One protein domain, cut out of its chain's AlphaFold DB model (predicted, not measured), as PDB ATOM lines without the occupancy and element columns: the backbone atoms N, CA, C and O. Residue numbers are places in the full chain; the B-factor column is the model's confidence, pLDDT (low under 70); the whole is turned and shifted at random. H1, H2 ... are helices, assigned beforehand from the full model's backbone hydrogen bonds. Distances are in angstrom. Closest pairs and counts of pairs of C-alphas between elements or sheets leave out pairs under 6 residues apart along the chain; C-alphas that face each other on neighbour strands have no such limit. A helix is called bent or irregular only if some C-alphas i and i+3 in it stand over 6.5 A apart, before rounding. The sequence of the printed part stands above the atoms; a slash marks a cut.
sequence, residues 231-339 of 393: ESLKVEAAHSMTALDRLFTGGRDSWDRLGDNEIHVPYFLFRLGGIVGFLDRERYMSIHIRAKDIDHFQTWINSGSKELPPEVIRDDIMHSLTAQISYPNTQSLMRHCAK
ATOM      1  N   GLU A 231     -61.119 -21.712  45.128       90.12
ATOM      2  CA  GLU A 231     -60.712 -21.678  43.721       90.12
ATOM      3  C   GLU A 231     -59.619 -20.633  43.470       90.12
ATOM      4  O   GLU A 231     -58.675 -20.901  42.728       90.12
ATOM      5  N   SER A 232     -59.662 -19.482  44.144       89.19
ATOM      6  CA  SER A 232     -58.611 -18.475  44.002       89.19
ATOM      7  C   SER A 232     -57.294 -18.839  44.695       89.19
ATOM      8  O   SER A 232     -56.229 -18.457  44.203       89.19
ATOM      9  N   LEU A 233     -57.322 -19.655  45.756       88.56
ATOM     10  CA  LEU A 233     -56.107 -20.239  46.342       88.56
ATOM     11  C   LEU A 233     -55.364 -21.142  45.350       88.56
ATOM     12  O   LEU A 233     -54.133 -21.153  45.353       88.56
ATOM     13  N   LYS A 234     -56.074 -21.874  44.477       89.50
ATOM     14  CA  LYS A 234     -55.442 -22.694  43.422       89.50
ATOM     15  C   LYS A 234     -54.642 -21.823  42.453       89.50
ATOM     16  O   LYS A 234     -53.522 -22.167  42.084       89.50
ATOM     17  N   VAL A 235     -55.193 -20.667  42.096       86.31
ATOM     18  CA  VAL A 235     -54.565 -19.694  41.192       86.31
ATOM     19  C   VAL A 235     -53.354 -19.040  41.846       86.31
ATOM     20  O   VAL A 235     -52.281 -18.985  41.245       86.31
ATOM     21  N   GLU A 236     -53.487 -18.604  43.102       84.44
ATOM     22  CA  GLU A 236     -52.371 -18.060  43.887       84.44
ATOM     23  C   GLU A 236     -51.235 -19.085  44.015       84.44
ATOM     24  O   GLU A 236     -50.060 -18.740  43.860       84.44
ATOM     25  N   ALA A 237     -51.574 -20.354  44.256       84.62
ATOM     26  CA  ALA A 237     -50.604 -21.436  44.346       84.62
ATOM     27  C   ALA A 237     -49.840 -21.606  43.020       84.62
ATOM     28  O   ALA A 237     -48.608 -21.647  43.035       84.62
ATOM     29  N   ALA A 238     -50.534 -21.626  41.878       84.62
ATOM     30  CA  ALA A 238     -49.913 -21.711  40.553       84.62
ATOM     31  C   ALA A 238     -48.986 -20.524  40.250       84.62
ATOM     32  O   ALA A 238     -47.848 -20.705  39.800       84.62
ATOM     33  N   HIS A 239     -49.444 -19.301  40.532       77.88
ATOM     34  CA  HIS A 239     -48.655 -18.085  40.335       77.88
ATOM     35  C   HIS A 239     -47.415 -18.060  41.224       77.88
ATOM     36  O   HIS A 239     -46.321 -17.786  40.732       77.88
ATOM     37  N   SER A 240     -47.557 -18.420  42.499       75.19
ATOM     38  CA  SER A 240     -46.434 -18.510  43.437       75.19
ATOM     39  C   SER A 240     -45.392 -19.518  42.953       75.19
ATOM     40  O   SER A 240     -44.199 -19.228  42.974       75.19
ATOM     41  N   MET A 241     -45.823 -20.679  42.450       74.69
ATOM     42  CA  MET A 241     -44.916 -21.693  41.897       74.69
ATOM     43  C   MET A 241     -44.228 -21.230  40.617       74.69
ATOM     44  O   MET A 241     -43.034 -21.453  40.461       74.69
ATOM     45  N   THR A 242     -44.950 -20.549  39.728       70.81
ATOM     46  CA  THR A 242     -44.374 -19.992  38.497       70.81
ATOM     47  C   THR A 242     -43.359 -18.892  38.808       70.81
ATOM     48  O   THR A 242     -42.299 -18.834  38.188       70.81
ATOM     49  N   ALA A 243     -43.658 -18.019  39.774       68.00
ATOM     50  CA  ALA A 243     -42.747 -16.973  40.225       68.00
ATOM     51  C   ALA A 243     -41.482 -17.578  40.845       68.00
ATOM     52  O   ALA A 243     -40.379 -17.188  40.472       68.00
ATOM     53  N   LEU A 244     -41.638 -18.582  41.714       66.56
ATOM     54  CA  LEU A 244     -40.530 -19.362  42.259       66.56
ATOM     55  C   LEU A 244     -39.700 -19.993  41.130       66.56
ATOM     56  O   LEU A 244     -38.503 -19.740  41.045       66.56
ATOM     57  N   ASP A 245     -40.322 -20.709  40.192       66.19
ATOM     58  CA  ASP A 245     -39.625 -21.324  39.057       66.19
ATOM     59  C   ASP A 245     -38.874 -20.285  38.203       66.19
ATOM     60  O   ASP A 245     -37.742 -20.541  37.795       66.19
ATOM     61  N   ARG A 246     -39.428 -19.084  37.973       65.19
ATOM     62  CA  ARG A 246     -38.742 -17.985  37.260       65.19
ATOM     63  C   ARG A 246     -37.570 -17.405  38.048       65.19
ATOM     64  O   ARG A 246     -36.526 -17.148  37.458       65.19
ATOM     65  N   LEU A 247     -37.719 -17.215  39.357       61.53
ATOM     66  CA  LEU A 247     -36.618 -16.799  40.232       61.53
ATOM     67  C   LEU A 247     -35.486 -17.836  40.235       61.53
ATOM     68  O   LEU A 247     -34.314 -17.481  40.354       61.53
ATOM     69  N   PHE A 248     -35.829 -19.116  40.076       57.56
ATOM     70  CA  PHE A 248     -34.895 -20.235  40.189       57.56
ATOM     71  C   PHE A 248     -34.276 -20.689  38.861       57.56
ATOM     72  O   PHE A 248     -33.166 -21.218  38.860       57.56
ATOM     73  N   THR A 249     -34.948 -20.453  37.734       58.28
ATOM     74  CA  THR A 249     -34.431 -20.709  36.372       58.28
ATOM     75  C   THR A 249     -33.860 -19.456  35.707       58.28
ATOM     76  O   THR A 249     -33.147 -19.552  34.706       58.28
ATOM     77  N   GLY A 250     -34.145 -18.283  36.272       53.38
ATOM     78  CA  GLY A 250     -33.638 -16.996  35.828       53.38
ATOM     79  C   GLY A 250     -32.117 -16.893  35.930       53.38
ATOM     80  O   GLY A 250     -31.507 -17.268  36.934       53.38
ATOM     81  N   GLY A 251     -31.489 -16.375  34.872       51.72
ATOM     82  CA  GLY A 251     -30.074 -16.008  34.882       51.72
ATOM     83  C   GLY A 251     -29.782 -14.839  35.835       51.72
ATOM     84  O   GLY A 251     -30.622 -14.423  36.629       51.72
ATOM     85  N   ARG A 252     -28.575 -14.270  35.744       52.47
ATOM     86  CA  ARG A 252     -28.132 -13.127  36.569       52.47
ATOM     87  C   ARG A 252     -29.127 -11.950  36.561       52.47
ATOM     88  O   ARG A 252     -29.350 -11.345  37.599       52.47
ATOM     89  N   ASP A 253     -29.796 -11.719  35.438       54.72
ATOM     90  CA  ASP A 253     -30.727 -10.601  35.236       54.72
ATOM     91  C   ASP A 253     -32.019 -10.699  36.072       54.72
ATOM     92  O   ASP A 253     -32.628  -9.685  36.405       54.72
ATOM     93  N   SER A 254     -32.453 -11.910  36.441       55.53
ATOM     94  CA  SER A 254     -33.594 -12.106  37.351       55.53
ATOM     95  C   SER A 254     -33.241 -11.744  38.798       55.53
ATOM     96  O   SER A 254     -34.131 -11.424  39.582       55.53
ATOM     97  N   TRP A 255     -31.947 -11.762  39.136       54.88
ATOM     98  CA  TRP A 255     -31.422 -11.392  40.451       54.88
ATOM     99  C   TRP A 255     -31.198  -9.899  40.604       54.88
ATOM    100  O   TRP A 255     -31.449  -9.381  41.687       54.88
ATOM    101  N   ASP A 256     -30.779  -9.205  39.545       54.03
ATOM    102  CA  ASP A 256     -30.628  -7.747  39.588       54.03
ATOM    103  C   ASP A 256     -31.978  -7.080  39.935       54.03
ATOM    104  O   ASP A 256     -32.027  -6.202  40.789       54.03
ATOM    105  N   ARG A 257     -33.101  -7.632  39.444       54.28
ATOM    106  CA  ARG A 257     -34.464  -7.195  39.821       54.28
ATOM    107  C   ARG A 257     -34.856  -7.490  41.275       54.28
ATOM    108  O   ARG A 257     -35.679  -6.779  41.836       54.28
ATOM    109  N   LEU A 258     -34.311  -8.544  41.891       50.16
ATOM    110  CA  LEU A 258     -34.500  -8.817  43.325       50.16
ATOM    111  C   LEU A 258     -33.621  -7.908  44.193       50.16
ATOM    112  O   LEU A 258     -34.026  -7.536  45.292       50.16
ATOM    113  N   GLY A 259     -32.425  -7.567  43.702       47.25
ATOM    114  CA  GLY A 259     -31.506  -6.626  44.338       47.25
ATOM    115  C   GLY A 259     -32.060  -5.204  44.395       47.25
ATOM    116  O   GLY A 259     -31.817  -4.512  45.381       47.25
ATOM    117  N   ASP A 260     -32.857  -4.816  43.396       51.75
ATOM    118  CA  ASP A 260     -33.598  -3.550  43.379       51.75
ATOM    119  C   ASP A 260     -34.790  -3.537  44.367       51.75
ATOM    120  O   ASP A 260     -35.188  -2.469  44.821       51.75
ATOM    121  N   ASN A 261     -35.301  -4.709  44.783       44.66
ATOM    122  CA  ASN A 261     -36.424  -4.879  45.725       44.66
ATOM    123  C   ASN A 261     -35.984  -5.195  47.182       44.66
ATOM    124  O   ASN A 261     -36.682  -5.898  47.911       44.66
ATOM    125  N   GLU A 262     -34.823  -4.697  47.620       40.00
ATOM    126  CA  GLU A 262     -34.321  -4.700  49.019       40.00
ATOM    127  C   GLU A 262     -34.063  -6.064  49.712       40.00
ATOM    128  O   GLU A 262     -33.607  -6.102  50.860       40.00
ATOM    129  N   ILE A 263     -34.253  -7.213  49.052       46.00
ATOM    130  CA  ILE A 263     -33.949  -8.521  49.661       46.00
ATOM    131  C   ILE A 263     -32.454  -8.848  49.493       46.00
ATOM    132  O   ILE A 263     -32.024  -9.546  48.573       46.00
ATOM    133  N   HIS A 264     -31.631  -8.368  50.428       43.53
ATOM    134  CA  HIS A 264     -30.190  -8.642  50.481       43.53
ATOM    135  C   HIS A 264     -29.867 -10.049  51.017       43.53
ATOM    136  O   HIS A 264     -29.271 -10.208  52.083       43.53
ATOM    137  N   VAL A 265     -30.218 -11.098  50.271       50.38
ATOM    138  CA  VAL A 265     -29.669 -12.440  50.522       50.38
ATOM    139  C   VAL A 265     -28.356 -12.585  49.741       50.38
ATOM    140  O   VAL A 265     -28.363 -12.482  48.514       50.38
ATOM    141  N   PRO A 266     -27.206 -12.837  50.400       52.16
ATOM    142  CA  PRO A 266     -25.934 -13.028  49.710       52.16
ATOM    143  C   PRO A 266     -26.022 -14.149  48.665       52.16
ATOM    144  O   PRO A 266     -26.297 -15.299  49.007       52.16
ATOM    145  N   TYR A 267     -25.707 -13.836  47.405       54.84
ATOM    146  CA  TYR A 267     -25.719 -14.756  46.252       54.84
ATOM    147  C   TYR A 267     -25.076 -16.137  46.527       54.84
ATOM    148  O   TYR A 267     -25.516 -17.167  46.015       54.84
ATOM    149  N   PHE A 268     -24.048 -16.184  47.382       47.25
ATOM    150  CA  PHE A 268     -23.371 -17.419  47.791       47.25
ATOM    151  C   PHE A 268     -24.230 -18.347  48.673       47.25
ATOM    152  O   PHE A 268     -24.167 -19.564  48.505       47.25
ATOM    153  N   LEU A 269     -25.059 -17.807  49.574       51.09
ATOM    154  CA  LEU A 269     -25.970 -18.607  50.405       51.09
ATOM    155  C   LEU A 269     -27.089 -19.229  49.562       51.09
ATOM    156  O   LEU A 269     -27.473 -20.370  49.803       51.09
ATOM    157  N   PHE A 270     -27.536 -18.529  48.518       56.44
ATOM    158  CA  PHE A 270     -28.497 -19.067  47.556       56.44
ATOM    159  C   PHE A 270     -27.891 -20.181  46.684       56.44
ATOM    160  O   PHE A 270     -28.484 -21.247  46.534       56.44
ATOM    161  N   ARG A 271     -26.665 -19.988  46.173       55.44
ATOM    162  CA  ARG A 271     -25.898 -21.038  45.468       55.44
ATOM    163  C   ARG A 271     -25.702 -22.282  46.332       55.44
ATOM    164  O   ARG A 271     -25.846 -23.390  45.828       55.44
ATOM    165  N   LEU A 272     -25.394 -22.104  47.618       52.06
ATOM    166  CA  LEU A 272     -25.351 -23.208  48.573       52.06
ATOM    167  C   LEU A 272     -26.726 -23.875  48.688       52.06
ATOM    168  O   LEU A 272     -26.793 -25.086  48.534       52.06
ATOM    169  N   GLY A 273     -27.808 -23.105  48.842       55.78
ATOM    170  CA  GLY A 273     -29.192 -23.601  48.852       55.78
ATOM    171  C   GLY A 273     -29.556 -24.474  47.641       55.78
ATOM    172  O   GLY A 273     -30.134 -25.548  47.811       55.78
ATOM    173  N   GLY A 274     -29.149 -24.067  46.434       55.53
ATOM    174  CA  GLY A 274     -29.309 -24.862  45.210       55.53
ATOM    175  C   GLY A 274     -28.468 -26.146  45.187       55.53
ATOM    176  O   GLY A 274     -28.911 -27.154  44.650       55.53
ATOM    177  N   ILE A 275     -27.288 -26.152  45.819       53.50
ATOM    178  CA  ILE A 275     -26.420 -27.339  45.941       53.50
ATOM    179  C   ILE A 275     -26.960 -28.344  46.978       53.50
ATOM    180  O   ILE A 275     -26.769 -29.545  46.804       53.50
ATOM    181  N   VAL A 276     -27.650 -27.890  48.033       57.03
ATOM    182  CA  VAL A 276     -28.254 -28.767  49.067       57.03
ATOM    183  C   VAL A 276     -29.715 -29.162  48.804       57.03
ATOM    184  O   VAL A 276     -30.335 -29.782  49.664       57.03
ATOM    185  N   GLY A 277     -30.286 -28.851  47.633       65.06
ATOM    186  CA  GLY A 277     -31.663 -29.249  47.289       65.06
ATOM    187  C   GLY A 277     -32.756 -28.526  48.091       65.06
ATOM    188  O   GLY A 277     -33.914 -28.940  48.077       65.06
ATOM    189  N   PHE A 278     -32.408 -27.431  48.777       69.75
ATOM    190  CA  PHE A 278     -33.345 -26.612  49.553       69.75
ATOM    191  C   PHE A 278     -34.451 -26.016  48.670       69.75
ATOM    192  O   PHE A 278     -35.592 -25.905  49.100       69.75
ATOM    193  N   LEU A 279     -34.124 -25.676  47.421       69.94
ATOM    194  CA  LEU A 279     -35.054 -25.032  46.488       69.94
ATOM    195  C   LEU A 279     -36.149 -25.983  46.001       69.94
ATOM    196  O   LEU A 279     -37.329 -25.651  46.092       69.94
ATOM    197  N   ASP A 280     -35.770 -27.186  45.562       74.06
ATOM    198  CA  ASP A 280     -36.735 -28.234  45.213       74.06
ATOM    199  C   ASP A 280     -37.610 -28.567  46.425       74.06
ATOM    200  O   ASP A 280     -38.827 -28.704  46.302       74.06
ATOM    201  N   ARG A 281     -37.012 -28.616  47.624       78.31
ATOM    202  CA  ARG A 281     -37.750 -28.808  48.873       78.31
ATOM    203  C   ARG A 281     -38.771 -27.702  49.116       78.31
ATOM    204  O   ARG A 281     -39.918 -28.036  49.383       78.31
ATOM    205  N   GLU A 282     -38.402 -26.422  49.046       76.12
ATOM    206  CA  GLU A 282     -39.345 -25.309  49.258       76.12
ATOM    207  C   GLU A 282     -40.483 -25.333  48.237       76.12
ATOM    208  O   GLU A 282     -41.644 -25.181  48.614       76.12
ATOM    209  N   ARG A 283     -40.178 -25.610  46.963       77.94
ATOM    210  CA  ARG A 283     -41.202 -25.785  45.925       77.94
ATOM    211  C   ARG A 283     -42.180 -26.901  46.297       77.94
ATOM    212  O   ARG A 283     -43.387 -26.672  46.343       77.94
ATOM    213  N   TYR A 284     -41.673 -28.096  46.594       84.25
ATOM    214  CA  TYR A 284     -42.505 -29.259  46.909       84.25
ATOM    215  C   TYR A 284     -43.259 -29.121  48.235       84.25
ATOM    216  O   TYR A 284     -44.417 -29.525  48.322       84.25
ATOM    217  N   MET A 285     -42.652 -28.504  49.248       83.06
ATOM    218  CA  MET A 285     -43.330 -28.173  50.501       83.06
ATOM    219  C   MET A 285     -44.426 -27.133  50.296       83.06
ATOM    220  O   MET A 285     -45.504 -27.285  50.862       83.06
ATOM    221  N   SER A 286     -44.194 -26.110  49.470       81.00
ATOM    222  CA  SER A 286     -45.219 -25.117  49.141       81.00
ATOM    223  C   SER A 286     -46.405 -25.765  48.424       81.00
ATOM    224  O   SER A 286     -47.546 -25.490  48.783       81.00
ATOM    225  N   ILE A 287     -46.159 -26.661  47.458       86.19
ATOM    226  CA  ILE A 287     -47.220 -27.443  46.798       86.19
ATOM    227  C   ILE A 287     -47.993 -28.265  47.829       86.19
ATOM    228  O   ILE A 287     -49.218 -28.186  47.878       86.19
ATOM    229  N   HIS A 288     -47.276 -29.022  48.665       87.44
ATOM    230  CA  HIS A 288     -47.865 -29.895  49.676       87.44
ATOM    231  C   HIS A 288     -48.779 -29.131  50.638       87.44
ATOM    232  O   HIS A 288     -49.922 -29.525  50.861       87.44
ATOM    233  N   ILE A 289     -48.283 -28.023  51.196       83.94
ATOM    234  CA  ILE A 289     -49.023 -27.225  52.174       83.94
ATOM    235  C   ILE A 289     -50.248 -26.584  51.520       83.94
ATOM    236  O   ILE A 289     -51.345 -26.702  52.057       83.94
ATOM    237  N   ARG A 290     -50.102 -25.978  50.333       85.75
ATOM    238  CA  ARG A 290     -51.241 -25.361  49.634       85.75
ATOM    239  C   ARG A 290     -52.300 -26.392  49.240       85.75
ATOM    240  O   ARG A 290     -53.484 -26.120  49.410       85.75
ATOM    241  N   ALA A 291     -51.898 -27.577  48.778       89.00
ATOM    242  CA  ALA A 291     -52.828 -28.668  48.483       89.00
ATOM    243  C   ALA A 291     -53.584 -29.124  49.738       89.00
ATOM    244  O   ALA A 291     -54.804 -29.253  49.698       89.00
ATOM    245  N   LYS A 292     -52.884 -29.290  50.868       86.00
ATOM    246  CA  LYS A 292     -53.515 -29.604  52.156       86.00
ATOM    247  C   LYS A 292     -54.501 -28.535  52.612       86.00
ATOM    248  O   LYS A 292     -55.591 -28.890  53.048       86.00
ATOM    249  N   ASP A 293     -54.138 -27.257  52.511       84.31
ATOM    250  CA  ASP A 293     -55.023 -26.145  52.872       84.31
ATOM    251  C   ASP A 293     -56.306 -26.177  52.029       84.31
ATOM    252  O   ASP A 293     -57.414 -26.125  52.568       84.31
ATOM    253  N   ILE A 294     -56.160 -26.324  50.709       88.50
ATOM    254  CA  ILE A 294     -57.275 -26.419  49.760       88.50
ATOM    255  C   ILE A 294     -58.165 -27.622  50.088       88.50
ATOM    256  O   ILE A 294     -59.369 -27.449  50.274       88.50
ATOM    257  N   ASP A 295     -57.588 -28.819  50.231       89.75
ATOM    258  CA  ASP A 295     -58.328 -30.048  50.536       89.75
ATOM    259  C   ASP A 295     -59.074 -29.944  51.881       89.75
ATOM    260  O   ASP A 295     -60.223 -30.388  52.008       89.75
ATOM    261  N   HIS A 296     -58.444 -29.327  52.887       86.94
ATOM    262  CA  HIS A 296     -59.030 -29.105  54.210       86.94
ATOM    263  C   HIS A 296     -60.246 -28.183  54.138       86.94
ATOM    264  O   HIS A 296     -61.327 -28.542  54.616       86.94
ATOM    265  N   PHE A 297     -60.108 -27.019  53.498       89.00
ATOM    266  CA  PHE A 297     -61.228 -26.096  53.327       89.00
ATOM    267  C   PHE A 297     -62.334 -26.692  52.464       89.00
ATOM    268  O   PHE A 297     -63.509 -26.534  52.790       89.00
ATOM    269  N   GLN A 298     -61.988 -27.424  51.407       91.31
ATOM    270  CA  GLN A 298     -62.965 -28.063  50.535       91.31
ATOM    271  C   GLN A 298     -63.749 -29.153  51.274       91.31
ATOM    272  O   GLN A 298     -64.972 -29.217  51.160       91.31
ATOM    273  N   THR A 299     -63.081 -29.955  52.108       90.31
ATOM    274  CA  THR A 299     -63.738 -30.934  52.988       90.31
ATOM    275  C   THR A 299     -64.682 -30.250  53.974       90.31
ATOM    276  O   THR A 299     -65.829 -30.675  54.130       90.31
ATOM    277  N   TRP A 300     -64.241 -29.159  54.608       88.62
ATOM    278  CA  TRP A 300     -65.085 -28.377  55.512       88.62
ATOM    279  C   TRP A 300     -66.311 -27.790  54.790       88.62
ATOM    280  O   TRP A 300     -67.429 -27.948  55.285       88.62
ATOM    281  N   ILE A 301     -66.151 -27.212  53.596       90.38
ATOM    282  CA  ILE A 301     -67.271 -26.706  52.784       90.38
ATOM    283  C   ILE A 301     -68.244 -27.841  52.434       90.38
ATOM    284  O   ILE A 301     -69.447 -27.714  52.669       90.38
ATOM    285  N   ASN A 302     -67.729 -28.967  51.935       91.06
ATOM    286  CA  ASN A 302     -68.527 -30.120  51.503       91.06
ATOM    287  C   ASN A 302     -69.269 -30.803  52.659       91.06
ATOM    288  O   ASN A 302     -70.315 -31.412  52.442       91.06
ATOM    289  N   SER A 303     -68.774 -30.677  53.894       88.56
ATOM    290  CA  SER A 303     -69.479 -31.160  55.088       88.56
ATOM    291  C   SER A 303     -70.763 -30.377  55.397       88.56
ATOM    292  O   SER A 303     -71.562 -30.802  56.229       88.56
ATOM    293  N   GLY A 304     -70.963 -29.216  54.761       83.31
ATOM    294  CA  GLY A 304     -72.076 -28.319  55.054       83.31
ATOM    295  C   GLY A 304     -71.948 -27.609  56.405       83.31
ATOM    296  O   GLY A 304     -72.938 -27.050  56.888       83.31
ATOM    297  N   SER A 305     -70.757 -27.624  57.022       76.56
ATOM    298  CA  SER A 305     -70.531 -26.978  58.312       76.56
ATOM    299  C   SER A 305     -70.886 -25.491  58.255       76.56
ATOM    300  O   SER A 305     -70.589 -24.767  57.296       76.56
ATOM    301  N   LYS A 306     -71.581 -25.051  59.306       67.69
ATOM    302  CA  LYS A 306     -71.948 -23.651  59.548       67.69
ATOM    303  C   LYS A 306     -70.995 -22.969  60.530       67.69
ATOM    304  O   LYS A 306     -71.128 -21.766  60.739       67.69
ATOM    305  N   GLU A 307     -70.086 -23.734  61.129       71.19
ATOM    306  CA  GLU A 307     -69.076 -23.252  62.068       71.19
ATOM    307  C   GLU A 307     -67.889 -22.649  61.322       71.19
ATOM    308  O   GLU A 307     -67.679 -22.946  60.146       71.19
ATOM    309  N   LEU A 308     -67.097 -21.825  62.010       68.56
ATOM    310  CA  LEU A 308     -65.858 -21.279  61.462       68.56
ATOM    311  C   LEU A 308     -64.919 -22.409  61.002       68.56
ATOM    312  O   LEU A 308     -64.924 -23.493  61.590       68.56
ATOM    313  N   PRO A 309     -64.101 -22.171  59.962       71.56
ATOM    314  CA  PRO A 309     -63.172 -23.174  59.468       71.56
ATOM    315  C   PRO A 309     -62.232 -23.658  60.587       71.56
ATOM    316  O   PRO A 309     -61.675 -22.820  61.313       71.56
ATOM    317  N   PRO A 310     -62.016 -24.981  60.717       69.19
ATOM    318  CA  PRO A 310     -61.098 -25.521  61.708       69.19
ATOM    319  C   PRO A 310     -59.673 -25.021  61.458       69.19
ATOM    320  O   PRO A 310     -59.262 -24.850  60.306       69.19
ATOM    321  N   GLU A 311     -58.915 -24.795  62.535       70.88
ATOM    322  CA  GLU A 311     -57.473 -24.541  62.443       70.88
ATOM    323  C   GLU A 311     -56.788 -25.703  61.710       70.88
ATOM    324  O   GLU A 311     -57.051 -26.876  61.977       70.88
ATOM    325  N   VAL A 312     -55.942 -25.364  60.741       65.25
ATOM    326  CA  VAL A 312     -55.136 -26.315  59.974       65.25
ATOM    327  C   VAL A 312     -53.917 -26.689  60.808       65.25
ATOM    328  O   VAL A 312     -53.481 -25.962  61.702       65.25
ATOM    329  N   ILE A 313     -53.388 -27.871  60.513       63.00
ATOM    330  CA  ILE A 313     -52.293 -28.550  61.195       63.00
ATOM    331  C   ILE A 313     -51.051 -27.648  61.257       63.00
ATOM    332  O   ILE A 313     -50.280 -27.531  60.306       63.00
ATOM    333  N   ARG A 314     -50.847 -27.035  62.426       62.94
ATOM    334  CA  ARG A 314     -49.734 -26.127  62.740       62.94
ATOM    335  C   ARG A 314     -48.362 -26.760  62.491       62.94
ATOM    336  O   ARG A 314     -47.439 -26.065  62.078       62.94
ATOM    337  N   ASP A 315     -48.240 -28.066  62.710       66.50
ATOM    338  CA  ASP A 315     -46.956 -28.774  62.734       66.50
ATOM    339  C   ASP A 315     -46.258 -28.828  61.363       66.50
ATOM    340  O   ASP A 315     -45.032 -28.729  61.300       66.50
ATOM    341  N   ASP A 316     -47.011 -28.894  60.259       62.72
ATOM    342  CA  ASP A 316     -46.441 -28.923  58.901       62.72
ATOM    343  C   ASP A 316     -46.047 -27.516  58.399       62.72
ATOM    344  O   ASP A 316     -45.149 -27.366  57.568       62.72
ATOM    345  N   ILE A 317     -46.683 -26.470  58.940       68.94
ATOM    346  CA  ILE A 317     -46.509 -25.064  58.533       68.94
ATOM    347  C   ILE A 317     -45.262 -24.440  59.181       68.94
ATOM    348  O   ILE A 317     -44.587 -23.615  58.563       68.94
ATOM    349  N   MET A 318     -44.891 -24.870  60.396       65.94
ATOM    350  CA  MET A 318     -43.754 -24.326  61.168       65.94
ATOM    351  C   MET A 318     -42.399 -24.383  60.442       65.94
ATOM    352  O   MET A 318     -41.452 -23.691  60.826       65.94
ATOM    353  N   HIS A 319     -42.293 -25.192  59.387       68.25
ATOM    354  CA  HIS A 319     -41.064 -25.391  58.626       68.25
ATOM    355  C   HIS A 319     -41.129 -24.851  57.190       68.25
ATOM    356  O   HIS A 319     -40.235 -25.159  56.401       68.25
ATOM    357  N   SER A 320     -42.140 -24.048  56.839       68.00
ATOM    358  CA  SER A 320     -42.192 -23.270  55.592       68.00
ATOM    359  C   SER A 320     -42.463 -21.797  55.906       68.00
ATOM    360  O   SER A 320     -43.472 -21.460  56.523       68.00
ATOM    361  N   LEU A 321     -41.549 -20.912  55.498       65.38
ATOM    362  CA  LEU A 321     -41.676 -19.471  55.748       65.38
ATOM    363  C   LEU A 321     -42.874 -18.881  54.992       65.38
ATOM    364  O   LEU A 321     -43.661 -18.136  55.568       65.38
ATOM    365  N   THR A 322     -43.037 -19.266  53.724       65.12
ATOM    366  CA  THR A 322     -44.161 -18.838  52.882       65.12
ATOM    367  C   THR A 322     -45.493 -19.217  53.520       65.12
ATOM    368  O   THR A 322     -46.382 -18.377  53.628       65.12
ATOM    369  N   ALA A 323     -45.605 -20.452  54.020       67.62
ATOM    370  CA  ALA A 323     -46.816 -20.923  54.677       67.62
ATOM    371  C   ALA A 323     -47.107 -20.185  55.991       67.62
ATOM    372  O   ALA A 323     -48.257 -19.866  56.268       67.62
ATOM    373  N   GLN A 324     -46.085 -19.861  56.792       67.38
ATOM    374  CA  GLN A 324     -46.272 -19.109  58.042       67.38
ATOM    375  C   GLN A 324     -46.852 -17.709  57.821       67.38
ATOM    376  O   GLN A 324     -47.570 -17.210  58.686       67.38
ATOM    377  N   ILE A 325     -46.557 -17.089  56.676       66.44
ATOM    378  CA  ILE A 325     -47.079 -15.770  56.310       66.44
ATOM    379  C   ILE A 325     -48.471 -15.892  55.682       66.44
ATOM    380  O   ILE A 325     -49.378 -15.150  56.058       66.44
ATOM    381  N   SER A 326     -48.664 -16.816  54.735       69.25
ATOM    382  CA  SER A 326     -49.937 -16.924  54.011       69.25
ATOM    383  C   SER A 326     -51.058 -17.489  54.881       69.25
ATOM    384  O   SER A 326     -52.195 -17.035  54.788       69.25
ATOM    385  N   TYR A 327     -50.745 -18.435  55.768       75.88
ATOM    386  CA  TYR A 327     -51.749 -19.214  56.483       75.88
ATOM    387  C   TYR A 327     -52.688 -18.387  57.388       75.88
ATOM    388  O   TYR A 327     -53.909 -18.521  57.246       75.88
ATOM    389  N   PRO A 328     -52.193 -17.501  58.282       76.06
ATOM    390  CA  PRO A 328     -53.078 -16.683  59.117       76.06
ATOM    391  C   PRO A 328     -54.026 -15.812  58.285       76.06
ATOM    392  O   PRO A 328     -55.194 -15.646  58.643       76.06
ATOM    393  N   ASN A 329     -53.547 -15.311  57.143       77.88
ATOM    394  CA  ASN A 329     -54.345 -14.511  56.219       77.88
ATOM    395  C   ASN A 329     -55.426 -15.367  55.549       77.88
ATOM    396  O   ASN A 329     -56.595 -14.988  55.559       77.88
ATOM    397  N   THR A 330     -55.071 -16.557  55.052       82.81
ATOM    398  CA  THR A 330     -56.022 -17.507  54.459       82.81
ATOM    399  C   THR A 330     -57.125 -17.895  55.442       82.81
ATOM    400  O   THR A 330     -58.306 -17.878  55.092       82.81
ATOM    401  N   GLN A 331     -56.771 -18.187  56.697       83.62
ATOM    402  CA  GLN A 331     -57.755 -18.520  57.721       83.62
ATOM    403  C   GLN A 331     -58.662 -17.329  58.055       83.62
ATOM    404  O   GLN A 331     -59.879 -17.498  58.163       83.62
ATOM    405  N   SER A 332     -58.093 -16.130  58.216       84.06
ATOM    406  CA  SER A 332     -58.865 -14.913  58.487       84.06
ATOM    407  C   SER A 332     -59.867 -14.624  57.370       84.06
ATOM    408  O   SER A 332     -61.031 -14.338  57.646       84.06
ATOM    409  N   LEU A 333     -59.442 -14.756  56.112       85.62
ATOM    410  CA  LEU A 333     -60.304 -14.552  54.951       85.62
ATOM    411  C   LEU A 333     -61.401 -15.608  54.862       85.62
ATOM    412  O   LEU A 333     -62.560 -15.250  54.691       85.62
ATOM    413  N   MET A 334     -61.091 -16.886  55.090       88.31
ATOM    414  CA  MET A 334     -62.116 -17.930  55.089       88.31
ATOM    415  C   MET A 334     -63.167 -17.724  56.191       88.31
ATOM    416  O   MET A 334     -64.357 -17.958  55.971       88.31
ATOM    417  N   ARG A 335     -62.751 -17.262  57.380       86.56
ATOM    418  CA  ARG A 335     -63.684 -16.871  58.453       86.56
ATOM    419  C   ARG A 335     -64.578 -15.713  58.013       86.56
ATOM    420  O   ARG A 335     -65.775 -15.744  58.287       86.56
ATOM    421  N   HIS A 336     -64.012 -14.731  57.313       86.69
ATOM    422  CA  HIS A 336     -64.760 -13.598  56.771       86.69
ATOM    423  C   HIS A 336     -65.777 -14.047  55.708       86.69
ATOM    424  O   HIS A 336     -66.958 -13.738  55.850       86.69
ATOM    425  N   CYS A 337     -65.381 -14.915  54.766       89.38
ATOM    426  CA  CYS A 337     -66.296 -15.546  53.804       89.38
ATOM    427  C   CYS A 337     -67.434 -16.307  54.497       89.38
ATOM    428  O   CYS A 337     -68.600 -16.209  54.118       89.38
ATOM    429  N   ALA A 338     -67.116 -17.079  55.541       86.81
ATOM    430  CA  ALA A 338     -68.116 -17.813  56.310       86.81
ATOM    431  C   ALA A 338     -69.130 -16.874  56.980       86.81
ATOM    432  O   ALA A 338     -70.329 -17.161  56.962       86.81
ATOM    433  N   LYS A 339     -68.654 -15.755  57.536       84.31
ATOM    434  CA  LYS A 339     -69.491 -14.740  58.175       84.31
ATOM    435  C   LYS A 339     -70.402 -14.044  57.164       84.31
ATOM    436  O   LYS A 339     -71.608 -14.010  57.366       84.31
TER     437      LYS A 339
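What this domain is: This is residues 231 to 339 of the 393 residues of an uncharacterized protein of Myxococcales bacterium (UniProt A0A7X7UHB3). Three long helices, H1, H4 and H6, run lengthwise, with H1 and H4 side by side and in opposite directions, and H6 loosely placed so that the three centres make an open triangle with H4 at its corner. Two short helices, H2 and H3, make a small head at one end, while from the other end of H4 the chain folds back through a long link to the small helix H5 and then H6. The printed part has 109 residues with six named helices, H1 to H6 in order along the chain, and no named strand; the class is all helix. It is loose, with a radius of gyration of the C-alphas of 16.6 A, and only just elongated, spanning 50 by 25 by 19 A.

Where its parts are: H1, residues 231 to 249, begins at C-alpha 231, (-60.712, -21.678, 43.721), and is 27.3 A long from first to last C-alpha. H2 is residues 252 to 259, and H3 is residues 267 to 275. H4, residues 278 to 302, is the longest helix at 35.4 A and begins at C-alpha 278, (-33.345, -26.612, 49.553). H5 is residues 314 to 317. H6, residues 321 to 339, is 28.3 A long and ends at C-alpha 339, (-69.491, -14.740, 58.175). H6 is irregular, but only just: C-alphas 325 and 328 are 6.7 A apart.

How they stand to each other: H1 touches H4 at a shallow tilt of 3 degrees, opposite ways; their closest C-alphas, Ala 237 and Arg 290, are 6.6 A apart. H1 and H2 only just touch, with 3 pairs of C-alphas within 8 A, and only at the corner by their link; the closest C-alphas are those of Leu 247 and Ser 254, 6.3 A. H3 is close to H4 but not clearly touching, with the C-alphas of Gly 273 and Leu 279 closest at 6.5 A, and about perpendicular to it at 73 degrees. H4 and H6 only just touch, with 3 pairs of C-alphas within 8 A, through residues 286 to 289 of H4 and 322 to 323 of H6; Ser 286 and Ala 323 have the closest C-alphas, 7.1 A apart. They run the same way at a shallow tilt of 14 degrees. H5 is close to H4 but not clearly touching, the closest C-alphas being those of Ile 289 and Ile 317, 7.2 A. H5 is likewise close to H6 but not clearly touching, with the C-alphas of Ile 317 and Ala 323 closest at 5.7 A. H1 and H6 are apart, and so are H2 and H3. Every O i to N i+4 pair is within hydrogen-bond range in H3 and H4, against 14 of 15 in H1, 2 of 4 in H2 and 13 of 15 in H6; H5 is too short for such a pair.

The domain as a whole: The two C-alphas farthest apart, those of Arg 252 and Lys 306, are 50.6 A apart. The printed part has no cut. The link from H4 to H5, with 11 residues, is long. The mean pLDDT of the printed part is 71.1, with 55 residues under 70, among them residues 243 to 279 and 312 to 326.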